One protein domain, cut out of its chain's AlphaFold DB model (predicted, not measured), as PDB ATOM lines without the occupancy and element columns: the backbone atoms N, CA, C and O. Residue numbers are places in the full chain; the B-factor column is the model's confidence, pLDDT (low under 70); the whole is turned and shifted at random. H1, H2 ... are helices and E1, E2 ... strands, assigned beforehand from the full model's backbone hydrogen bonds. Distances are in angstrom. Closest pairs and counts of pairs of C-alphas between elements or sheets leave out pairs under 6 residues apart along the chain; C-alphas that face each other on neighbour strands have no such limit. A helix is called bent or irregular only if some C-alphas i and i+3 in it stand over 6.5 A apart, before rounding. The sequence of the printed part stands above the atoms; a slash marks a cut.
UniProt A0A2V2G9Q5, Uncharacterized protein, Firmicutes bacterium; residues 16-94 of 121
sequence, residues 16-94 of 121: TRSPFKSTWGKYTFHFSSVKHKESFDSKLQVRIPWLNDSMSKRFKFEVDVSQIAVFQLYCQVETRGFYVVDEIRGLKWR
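AT A GLANCE: This is residues 16 to 94 of the 121 residues of an uncharacterized protein of Firmicutes bacterium (UniProt A0A2V2G9Q5). A small antiparallel sheet of four strands has H1a, the first arm of the long bent helix H1, packed over its edge strand E1, with H2 beside that arm near E2. H1b, the second arm, runs on beyond the sheet and makes much of the length; residues 60 to 65 then fold back towards H2, which returns to the sheet. The printed part has 79 residues, with two named helices and four named strands in the order E1 E2 H1 H2 E3 E4; the sheet's order is E1 E2 E3 E4, and the class is mixed, helices and strands. The whole is compact by its radius of gyration of the C-alphas, 13.3 A, yet elongated, with spans of 43 by 28 by 16 A.

HOW THE PARTS SIT: E1, residues 21 to 24, and E2, residues 27 to 30, form an antiparallel hairpin, with N 22 and O 29 3.0 A apart, within hydrogen-bond range. E2 is also the antiparallel neighbour of E3, residues 84 to 86, with N 28 and O 85 at 2.8 A. E3 and E4, residues 91 to 93, form the second hairpin, with N 86 and O 91 at 2.8 A. H1, residues 34 to 59, was assigned as one helix by its hydrogen bonds but is bent: C-alphas 42 and 45 are 6.7 A apart. Its arms, H1a, residues 34 to 42, and H1b, residues 45 to 59, stand at a steep tilt of 50 degrees. H1a is on the sheet at a height of 8.9 A, over E1 and along the strands, at 12 degrees to E1 on the local plane; their closest C-alphas are those of Lys 21 and Lys 37, 6.6 A apart. H1b is not on the sheet. H2, residues 66 to 77, is on the sheet; its closest C-alphas to E2 are those of Phe 29 and Tyr 74, 7.6 A apart. With H1a and H2 on one face, the sheet and these helices make two layers. H2 touches H1a with residues 73 to 77 alone, closest at the C-alphas of His 36 and Val 77, 5.9 A, opposite ways at a shallow tilt of 34 degrees, only just short of steep. H1b touches H2 with residues 47 to 52 alone, closest at the C-alphas of Ile 48 and Ser 66, 5.2 A, opposite ways at a steep tilt of 56 degrees. Every O i to N i+4 pair is within hydrogen-bond range in H1a and H2, and 10 of 11 are in H1b.

IN THESE COORDINATES: E1 begins at C-alpha 21, (108.956, 137.294, 179.694), and spans 10.2 A; E2 spans 9.9 A. H1a is 12.1 A long and H1b 22.4 A, ending at C-alpha 59, (140.728, 145.548, 172.265). H2 is 16.5 A long. E4 ends at C-alpha 93, (115.034, 130.530, 168.462).

THE WHOLE: The two C-alphas farthest apart are those of Arg 17 and Lys 60, at 43.3 A. The printed part has no cut and no long link. Its mean pLDDT is 97.6, and no printed residue is under 70.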
ATOM      1  N   THR A  16     107.426 128.417 175.162       96.38
ATOM      2  CA  THR A  16     106.601 129.103 174.155       96.38
ATOM      3  C   THR A  16     105.256 129.561 174.701       96.38
ATOM      4  O   THR A  16     104.677 130.529 174.205       96.38
ATOM      5  N   ARG A  17     104.798 128.919 175.779       95.50
ATOM      6  CA  ARG A  17     103.559 129.229 176.499       95.50
ATOM      7  C   ARG A  17     103.820 129.918 177.835       95.50
ATOM      8  O   ARG A  17     102.866 130.189 178.568       95.50
ATOM      9  N   SER A  18     105.083 130.205 178.152       96.75
ATOM     10  CA  SER A  18     105.439 130.837 179.412       96.75
ATOM     11  C   SER A  18     104.866 132.256 179.514       96.75
ATOM     12  O   SER A  18     105.014 133.054 178.578       96.75
ATOM     13  N   PRO A  19     104.246 132.606 180.658       96.75
ATOM     14  CA  PRO A  19     103.844 133.977 180.944       96.75
ATOM     15  C   PRO A  19     105.027 134.855 181.384       96.75
ATOM     16  O   PRO A  19     104.898 136.076 181.418       96.75
ATOM     17  N   PHE A  20     106.172 134.264 181.735       98.25
ATOM     18  CA  PHE A  20     107.321 134.992 182.267       98.25
ATOM     19  C   PHE A  20     108.226 135.427 181.123       98.25
ATOM     20  O   PHE A  20     108.911 134.603 180.515       98.25
ATOM     21  N   LYS A  21     108.220 136.725 180.824       98.38
ATOM     22  CA  LYS A  21     108.956 137.294 179.694       98.38
ATOM     23  C   LYS A  21     109.657 138.583 180.088       98.38
ATOM     24  O   LYS A  21     109.149 139.315 180.935       98.38
ATOM     25  N   SER A  22     110.787 138.861 179.454       98.56
ATOM     26  CA  SER A  22     111.470 140.153 179.524       98.56
ATOM     27  C   SER A  22     111.911 140.571 178.126       98.56
ATOM     28  O   SER A  22     112.287 139.717 177.323       98.56
ATOM     29  N   THR A  23     111.838 141.864 177.825       98.31
ATOM     30  CA  THR A  23     112.179 142.408 176.505       98.31
ATOM     31  C   THR A  23     113.398 143.307 176.620       98.31
ATOM     32  O   THR A  23     113.453 144.180 177.486       98.31
ATOM     33  N   TRP A  24     114.363 143.118 175.723       98.19
ATOM     34  CA  TRP A  24     115.520 143.991 175.568       98.19
ATOM     35  C   TRP A  24     115.719 144.321 174.087       98.19
ATOM     36  O   TRP A  24     115.934 143.433 173.256       98.19
ATOM     37  N   GLY A  25     115.608 145.607 173.748       96.56
ATOM     38  CA  GLY A  25     115.535 146.048 172.357       96.56
ATOM     39  C   GLY A  25     114.373 145.362 171.633       96.56
ATOM     40  O   GLY A  25     113.230 145.435 172.074       96.56
ATOM     41  N   LYS A  26     114.683 144.661 170.543       97.50
ATOM     42  CA  LYS A  26     113.716 143.893 169.740       97.50
ATOM     43  C   LYS A  26     113.546 142.431 170.166       97.50
ATOM     44  O   LYS A  26     112.801 141.703 169.518       97.50
ATOM     45  N   TYR A  27     114.282 141.981 171.181       98.50
ATOM     46  CA  TYR A  27     114.287 140.581 171.591       98.50
ATOM     47  C   TYR A  27     113.431 140.372 172.834       98.50
ATOM     48  O   TYR A  27     113.649 141.028 173.854       98.50
ATOM     49  N   THR A  28     112.512 139.416 172.773       98.69
ATOM     50  CA  THR A  28     111.733 138.955 173.924       98.69
ATOM     51  C   THR A  28     112.226 137.586 174.368       98.69
ATOM     52  O   THR A  28     112.184 136.607 173.623       98.69
ATOM     53  N   PHE A  29     112.692 137.522 175.612       98.75
ATOM     54  CA  PHE A  29     113.230 136.339 176.272       98.75
ATOM     55  C   PHE A  29     112.147 135.709 177.139       98.75
ATOM     56  O   PHE A  29     111.528 136.394 177.957       98.75
ATOM     57  N   HIS A  30     111.914 134.410 176.974       98.69
ATOM     58  CA  HIS A  30     110.928 133.668 177.755       98.69
ATOM     59  C   HIS A  30     111.610 132.817 178.826       98.69
ATOM     60  O   HIS A  30     112.605 132.150 178.562       98.69
ATOM     61  N   PHE A  31     111.042 132.788 180.027       98.69
ATOM     62  CA  PHE A  31     111.631 132.119 181.186       98.69
ATOM     63  C   PHE A  31     110.724 131.021 181.706       98.69
ATOM     64  O   PHE A  31     109.504 131.130 181.651       98.69
ATOM     65  N   SER A  32     111.294 129.978 182.288       98.25
ATOM     66  CA  SER A  32     110.523 128.884 182.872       98.25
ATOM     67  C   SER A  32     109.875 129.275 184.197       98.25
ATOM     68  O   SER A  32     108.976 128.589 184.662       98.25
ATOM     69  N   SER A  33     110.304 130.362 184.843       98.12
ATOM     70  CA  SER A  33     109.746 130.806 186.125       98.12
ATOM     71  C   SER A  33     109.928 132.304 186.346       98.12
ATOM     72  O   SER A  33     110.837 132.916 185.778       98.12
ATOM     73  N   VAL A  34     109.119 132.878 187.243       98.00
ATOM     74  CA  VAL A  34     109.268 134.273 187.690       98.00
ATOM     75  C   VAL A  34     110.660 134.545 188.270       98.00
ATOM     76  O   VAL A  34     111.281 135.542 187.923       98.00
ATOM     77  N   LYS A  35     111.217 133.599 189.039       98.31
ATOM     78  CA  LYS A  35     112.553 133.711 189.642       98.31
ATOM     79  C   LYS A  35     113.661 133.872 188.597       98.31
ATOM     80  O   LYS A  35     114.591 134.647 188.797       98.31
ATOM     81  N   HIS A  36     113.587 133.131 187.489       98.62
ATOM     82  CA  HIS A  36     114.556 133.276 186.400       98.62
ATOM     83  C   HIS A  36     114.407 134.640 185.721       98.62
ATOM     84  O   HIS A  36     115.404 135.340 185.565       98.62
ATOM     85  N   LYS A  37     113.175 135.062 185.405       98.62
ATOM     86  CA  LYS A  37     112.910 136.395 184.842       98.62
ATOM     87  C   LYS A  37     113.487 137.504 185.734       98.62
ATOM     88  O   LYS A  37     114.258 138.329 185.262       98.62
ATOM     89  N   GLU A  38     113.174 137.501 187.026       98.44
ATOM     90  CA  GLU A  38     113.663 138.512 187.976       98.44
ATOM     91  C   GLU A  38     115.189 138.475 188.141       98.44
ATOM     92  O   GLU A  38     115.842 139.517 188.236       98.44
ATOM     93  N   SER A  39     115.795 137.281 188.133       98.50
ATOM     94  CA  SER A  39     117.254 137.169 188.174       98.50
ATOM     95  C   SER A  39     117.909 137.729 186.913       98.50
ATOM     96  O   SER A  39     118.975 138.332 187.012       98.50
ATOM     97  N   PHE A  40     117.293 137.541 185.749       98.69
ATOM     98  CA  PHE A  40     117.756 138.132 184.501       98.69
ATOM     99  C   PHE A  40     117.644 139.659 184.544       98.69
ATOM    100  O   PHE A  40     118.651 140.338 184.349       98.69
ATOM    101  N   ASP A  41     116.471 140.192 184.895       98.31
ATOM    102  CA  ASP A  41     116.208 141.637 184.937       98.31
ATOM    103  C   ASP A  41     117.160 142.372 185.893       98.31
ATOM    104  O   ASP A  41     117.759 143.386 185.531       98.31
ATOM    105  N   SER A  42     117.364 141.828 187.097       97.81
ATOM    106  CA  SER A  42     118.256 142.421 188.108       97.81
ATOM    107  C   SER A  42     119.731 142.417 187.697       97.81
ATOM    108  O   SER A  42     120.474 143.333 188.045       97.81
ATOM    109  N   LYS A  43     120.175 141.409 186.938       98.25
ATOM    110  CA  LYS A  43     121.574 141.286 186.494       98.25
ATOM    111  C   LYS A  43     121.863 142.051 185.207       98.25
ATOM    112  O   LYS A  43     123.028 142.355 184.947       98.25
ATOM    113  N   LEU A  44     120.844 142.368 184.409       96.94
ATOM    114  CA  LEU A  44     121.000 142.973 183.085       96.94
ATOM    115  C   LEU A  44     121.744 144.316 183.142       96.94
ATOM    116  O   LEU A  44     122.692 144.529 182.384       96.94
ATOM    117  N   GLN A  45     121.363 145.169 184.100       93.94
ATOM    118  CA  GLN A  45     121.906 146.522 184.281       93.94
ATOM    119  C   GLN A  45     123.402 146.537 184.611       93.94
ATOM    120  O   GLN A  45     124.106 147.475 184.259       93.94
ATOM    121  N   VAL A  46     123.903 145.487 185.263       96.94
ATOM    122  CA  VAL A  46     125.327 145.360 185.605       96.94
ATOM    123  C   VAL A  46     126.082 144.626 184.500       96.94
ATOM    124  O   VAL A  46     127.219 144.967 184.178       96.94
ATOM    125  N   ARG A  47     125.455 143.612 183.895       97.56
ATOM    126  CA  ARG A  47     126.119 142.724 182.941       97.56
ATOM    127  C   ARG A  47     126.492 143.420 181.636       97.56
ATOM    128  O   ARG A  47     127.582 143.161 181.130       97.56
ATOM    129  N   ILE A  48     125.615 144.277 181.108       98.19
ATOM    130  CA  ILE A  48     125.865 144.983 179.844       98.19
ATOM    131  C   ILE A  48     127.063 145.944 179.974       98.19
ATOM    132  O   ILE A  48     128.034 145.747 179.239       98.19
ATOM    133  N   PRO A  49     127.081 146.914 180.918       98.06
ATOM    134  CA  PRO A  49     128.215 147.830 181.053       98.06
ATOM    135  C   PRO A  49     129.524 147.102 181.354       98.06
ATOM    136  O   PRO A  49     130.553 147.428 180.771       98.06
ATOM    137  N   TRP A  50     129.479 146.078 182.214       98.25
ATOM    138  CA  TRP A  50     130.664 145.301 182.563       98.25
ATOM    139  C   TRP A  50     131.294 144.608 181.348       98.25
ATOM    140  O   TRP A  50     132.512 144.661 181.179       98.25
ATOM    141  N   LEU A  51     130.491 143.969 180.485       98.31
ATOM    142  CA  LEU A  51     131.038 143.258 179.327       98.31
ATOM    143  C   LEU A  51     131.554 144.231 178.258       98.31
ATOM    144  O   LEU A  51     132.625 143.987 177.702       98.31
ATOM    145  N   ASN A  52     130.844 145.339 178.015       98.12
ATOM    146  CA  ASN A  52     131.298 146.398 177.106       98.12
ATOM    147  C   ASN A  52     132.638 146.994 177.554       98.12
ATOM    148  O   ASN A  52     133.570 147.086 176.753       98.12
ATOM    149  N   ASP A  53     132.773 147.337 178.839       98.25
ATOM    150  CA  ASP A  53     134.019 147.856 179.412       98.25
ATOM    151  C   ASP A  53     135.158 146.829 179.313       98.25
ATOM    152  O   ASP A  53     136.254 147.148 178.849       98.25
ATOM    153  N   SER A  54     134.887 145.570 179.674       98.31
ATOM    154  CA  SER A  54     135.870 144.484 179.603       98.31
ATOM    155  C   SER A  54     136.403 144.279 178.181       98.31
ATOM    156  O   SER A  54     137.620 144.213 177.978       98.31
ATOM    157  N   MET A  55     135.515 144.229 177.186       98.00
ATOM    158  CA  MET A  55     135.912 144.048 175.789       98.00
ATOM    159  C   MET A  55     136.617 145.284 175.238       98.00
ATOM    160  O   MET A  55     137.668 145.149 174.610       98.00
ATOM    161  N   SER A  56     136.128 146.484 175.545       97.81
ATOM    162  CA  SER A  56     136.760 147.722 175.080       97.81
ATOM    163  C   SER A  56     138.181 147.879 175.634       97.81
ATOM    164  O   SER A  56     139.129 148.169 174.899       97.81
ATOM    165  N   LYS A  57     138.388 147.569 176.922       98.12
ATOM    166  CA  LYS A  57     139.726 147.536 177.543       98.12
ATOM    167  C   LYS A  57     140.649 146.496 176.918       98.12
ATOM    168  O   LYS A  57     141.860 146.735 176.841       98.12
ATOM    169  N   ARG A  58     140.105 145.349 176.506       98.25
ATOM    170  CA  ARG A  58     140.860 144.266 175.864       98.25
ATOM    171  C   ARG A  58     141.330 144.661 174.470       98.25
ATOM    172  O   ARG A  58     142.495 144.449 174.155       98.25
ATOM    173  N   PHE A  59     140.446 145.238 173.665       97.00
ATOM    174  CA  PHE A  59     140.728 145.548 172.265       97.00
ATOM    175  C   PHE A  59     141.316 146.947 172.039       97.00
ATOM    176  O   PHE A  59     141.847 147.201 170.965       97.00
ATOM    177  N   LYS A  60     141.320 147.810 173.066       96.56
ATOM    178  CA  LYS A  60     141.863 149.186 173.030       96.56
ATOM    179  C   LYS A  60     141.079 150.149 172.132       96.56
ATOM    180  O   LYS A  60     141.589 151.200 171.761       96.56
ATOM    181  N   PHE A  61     139.828 149.817 171.847       93.94
ATOM    182  CA  PHE A  61     138.840 150.676 171.204       93.94
ATOM    183  C   PHE A  61     137.458 150.339 171.763       93.94
ATOM    184  O   PHE A  61     137.287 149.301 172.399       93.94
ATOM    185  N   GLU A  62     136.482 151.223 171.568       94.12
ATOM    186  CA  GLU A  62     135.113 150.990 172.032       94.12
ATOM    187  C   GLU A  62     134.470 149.838 171.253       94.12
ATOM    188  O   GLU A  62     134.487 149.824 170.023       94.12
ATOM    189  N   VAL A  63     133.914 148.863 171.975       95.00
ATOM    190  CA  VAL A  63     133.185 147.734 171.393       95.00
ATOM    191  C   VAL A  63     131.826 147.628 172.065       95.00
ATOM    192  O   VAL A  63     131.748 147.392 173.272       95.00
ATOM    193  N   ASP A  64     130.759 147.740 171.273       95.00
ATOM    194  CA  ASP A  64     129.416 147.393 171.724       95.00
ATOM    195  C   ASP A  64     129.178 145.886 171.560       95.00
ATOM    196  O   ASP A  64     129.017 145.349 170.463       95.00
ATOM    197  N   VAL A  65     129.164 145.194 172.691       96.81
ATOM    198  CA  VAL A  65     128.830 143.778 172.836       96.81
ATOM    199  C   VAL A  65     127.571 143.590 173.682       96.81
ATOM    200  O   VAL A  65     127.350 142.508 174.232       96.81
ATOM    201  N   SER A  66     126.712 144.608 173.784       97.38
ATOM    202  CA  SER A  66     125.511 144.581 174.627       97.38
ATOM    203  C   SER A  66     124.605 143.404 174.286       97.38
ATOM    204  O   SER A  66     124.186 142.665 175.176       97.38
ATOM    205  N   GLN A  67     124.373 143.155 172.992       96.69
ATOM    206  CA  GLN A  67     123.573 142.014 172.550       96.69
ATOM    207  C   GLN A  67     124.196 140.680 172.996       96.69
ATOM    208  O   GLN A  67     123.487 139.822 173.519       96.69
ATOM    209  N   ILE A  68     125.518 140.518 172.868       97.00
ATOM    210  CA  ILE A  68     126.225 139.320 173.353       97.00
ATOM    211  C   ILE A  68     126.021 139.171 174.865       97.00
ATOM    212  O   ILE A  68     125.702 138.077 175.330       97.00
ATOM    213  N   ALA A  69     126.147 140.261 175.627       98.12
ATOM    214  CA  ALA A  69     125.973 140.260 177.079       98.12
ATOM    215  C   ALA A  69     124.580 139.768 177.495       98.12
ATOM    216  O   ALA A  69     124.466 138.956 178.415       98.12
ATOM    217  N   VAL A  70     123.532 140.228 176.806       98.38
ATOM    218  CA  VAL A  70     122.136 139.868 177.092       98.38
ATOM    219  C   VAL A  70     121.875 138.392 176.799       98.38
ATOM    220  O   VAL A  70     121.391 137.673 177.673       98.38
ATOM    221  N   PHE A  71     122.242 137.909 175.608       98.19
ATOM    222  CA  PHE A  71     122.063 136.496 175.250       98.19
ATOM    223  C   PHE A  71     122.882 135.573 176.157       98.19
ATOM    224  O   PHE A  71     122.379 134.550 176.620       98.19
ATOM    225  N   GLN A  72     124.120 135.955 176.479       97.62
ATOM    226  CA  GLN A  72     124.949 135.202 177.413       97.62
ATOM    227  C   GLN A  72     124.312 135.145 178.809       97.62
ATOM    228  O   GLN A  72     124.291 134.078 179.419       97.62
ATOM    229  N   LEU A  73     123.784 136.264 179.318       98.62
ATOM    230  CA  LEU A  73     123.098 136.305 180.611       98.62
ATOM    231  C   LEU A  73     121.854 135.417 180.614       98.62
ATOM    232  O   LEU A  73     121.637 134.686 181.577       98.62
ATOM    233  N   TYR A  74     121.066 135.450 179.538       98.62
ATOM    234  CA  TYR A  74     119.890 134.598 179.395       98.62
ATOM    235  C   TYR A  74     120.268 133.118 179.510       98.62
ATOM    236  O   TYR A  74     119.719 132.430 180.363       98.62
ATOM    237  N   CYS A  75     121.282 132.663 178.767       97.56
ATOM    238  CA  CYS A  75     121.784 131.285 178.845       97.56
ATOM    239  C   CYS A  75     122.334 130.895 180.229       97.56
ATOM    240  O   CYS A  75     122.393 129.712 180.554       97.56
ATOM    241  N   GLN A  76     122.791 131.860 181.031       97.88
ATOM    242  CA  GLN A  76     123.254 131.610 182.400       97.88
ATOM    243  C   GLN A  76     122.100 131.520 183.404       97.88
ATOM    244  O   GLN A  76     122.226 130.838 184.420       97.88
ATOM    245  N   VAL A  77     121.010 132.249 183.162       98.38
ATOM    246  CA  VAL A  77     119.875 132.357 184.084       98.38
ATOM    247  C   VAL A  77     118.797 131.323 183.776       98.38
ATOM    248  O   VAL A  77     118.316 130.659 184.693       98.38
ATOM    249  N   GLU A  78     118.413 131.174 182.510       98.31
ATOM    250  CA  GLU A  78     117.448 130.168 182.085       98.31
ATOM    251  C   GLU A  78     118.161 128.854 181.773       98.31
ATOM    252  O   GLU A  78     118.818 128.697 180.750       98.31
ATOM    253  N   THR A  79     118.023 127.897 182.684       96.56
ATOM    254  CA  THR A  79     118.699 126.596 182.605       96.56
ATOM    255  C   THR A  79     117.793 125.463 182.129       96.56
ATOM    256  O   THR A  79     118.277 124.350 181.938       96.56
ATOM    257  N   ARG A  80     116.484 125.703 181.951       96.06
ATOM    258  CA  ARG A  80     115.499 124.656 181.617       96.06
ATOM    259  C   ARG A  80     115.106 124.613 180.143       96.06
ATOM    260  O   ARG A  80     114.323 123.753 179.753       96.06
ATOM    261  N   GLY A  81     115.614 125.532 179.334       96.31
ATOM    262  CA  GLY A  81     115.344 125.591 177.906       96.31
ATOM    263  C   GLY A  81     115.875 126.882 177.301       96.31
ATOM    264  O   GLY A  81     116.571 127.648 177.961       96.31
ATOM    265  N   PHE A  82     115.527 127.125 176.044       98.38
ATOM    266  CA  PHE A  82     115.887 128.349 175.348       98.38
ATOM    267  C   PHE A  82     114.716 128.781 174.472       98.38
ATOM    268  O   PHE A  82     114.260 128.018 173.625       98.38
ATOM    269  N   TYR A  83     114.187 129.984 174.680       98.50
ATOM    270  CA  TYR A  83     113.201 130.542 173.763       98.50
ATOM    271  C   TYR A  83     113.287 132.065 173.706       98.50
ATOM    272  O   TYR A  83     113.010 132.761 174.688       98.50
ATOM    273  N   VAL A  84     113.672 132.570 172.533       98.62
ATOM    274  CA  VAL A  84     113.835 134.002 172.259       98.62
ATOM    275  C   VAL A  84     113.133 134.350 170.953       98.62
ATOM    276  O   VAL A  84     113.224 133.605 169.976       98.62
ATOM    277  N   VAL A  85     112.446 135.489 170.933       98.56
ATOM    278  CA  VAL A  85     111.723 136.009 169.767       98.56
ATOM    279  C   VAL A  85     112.336 137.347 169.351       98.56
ATOM    280  O   VAL A  85     112.518 138.213 170.198       98.56
ATOM    281  N   ASP A  86     112.669 137.522 168.071       98.06
ATOM    282  CA  ASP A  86     112.901 138.845 167.468       98.06
ATOM    283  C   ASP A  86     111.544 139.378 166.999       98.06
ATOM    284  O   ASP A  86     111.002 138.912 165.997       98.06
ATOM    285  N   GLU A  87     110.989 140.335 167.736       97.38
ATOM    286  CA  GLU A  87     109.638 140.864 167.512       97.38
ATOM    287  C   GLU A  87     109.522 141.671 166.207       97.38
ATOM    288  O   GLU A  87     108.428 141.839 165.676       97.38
ATOM    289  N   ILE A  88     110.644 142.140 165.647       97.00
ATOM    290  CA  ILE A  88     110.657 142.900 164.388       97.00
ATOM    291  C   ILE A  88     110.725 141.950 163.193       97.00
ATOM    292  O   ILE A  88     110.007 142.116 162.210       97.00
ATOM    293  N   ARG A  89     111.612 140.951 163.253       96.31
ATOM    294  CA  ARG A  89     111.833 140.009 162.141       96.31
ATOM    295  C   ARG A  89     110.910 138.792 162.196       96.31
ATOM    296  O   ARG A  89     110.907 138.003 161.257       96.31
ATOM    297  N   GLY A  90     110.194 138.594 163.301       95.81
ATOM    298  CA  GLY A  90     109.378 137.406 163.554       95.81
ATOM    299  C   GLY A  90     110.190 136.118 163.741       95.81
ATOM    300  O   GLY A  90     109.620 135.026 163.689       95.81
ATOM    301  N   LEU A  91     111.512 136.219 163.943       97.00
ATOM    302  CA  LEU A  91     112.383 135.058 164.139       97.00
ATOM    303  C   LEU A  91     112.221 134.496 165.546       97.00
ATOM    304  O   LEU A  91     112.026 135.236 166.508       97.00
ATOM    305  N   LYS A  92     112.317 133.172 165.660       98.06
ATOM    306  CA  LYS A  92     112.146 132.451 166.919       98.06
ATOM    307  C   LYS A  92     113.247 131.418 167.049       98.06
ATOM    308  O   LYS A  92     113.336 130.516 166.221       98.06
ATOM    309  N   TRP A  93     114.028 131.524 168.109       98.25
ATOM    310  CA  TRP A  93     115.034 130.530 168.462       98.25
ATOM    311  C   TRP A  93     114.493 129.668 169.596       98.25
ATOM    312  O   TRP A  93     114.046 130.209 170.605       98.25
ATOM    313  N   ARG A  94     114.494 128.344 169.413       97.25
ATOM    314  CA  ARG A  94     114.021 127.341 170.396       97.25
ATOM    315  C   ARG A  94     115.159 126.556 171.054       97.25
ATOM    316  O   ARG A  94     114.932 125.751 171.950       97.25
TER     317      ARG A  94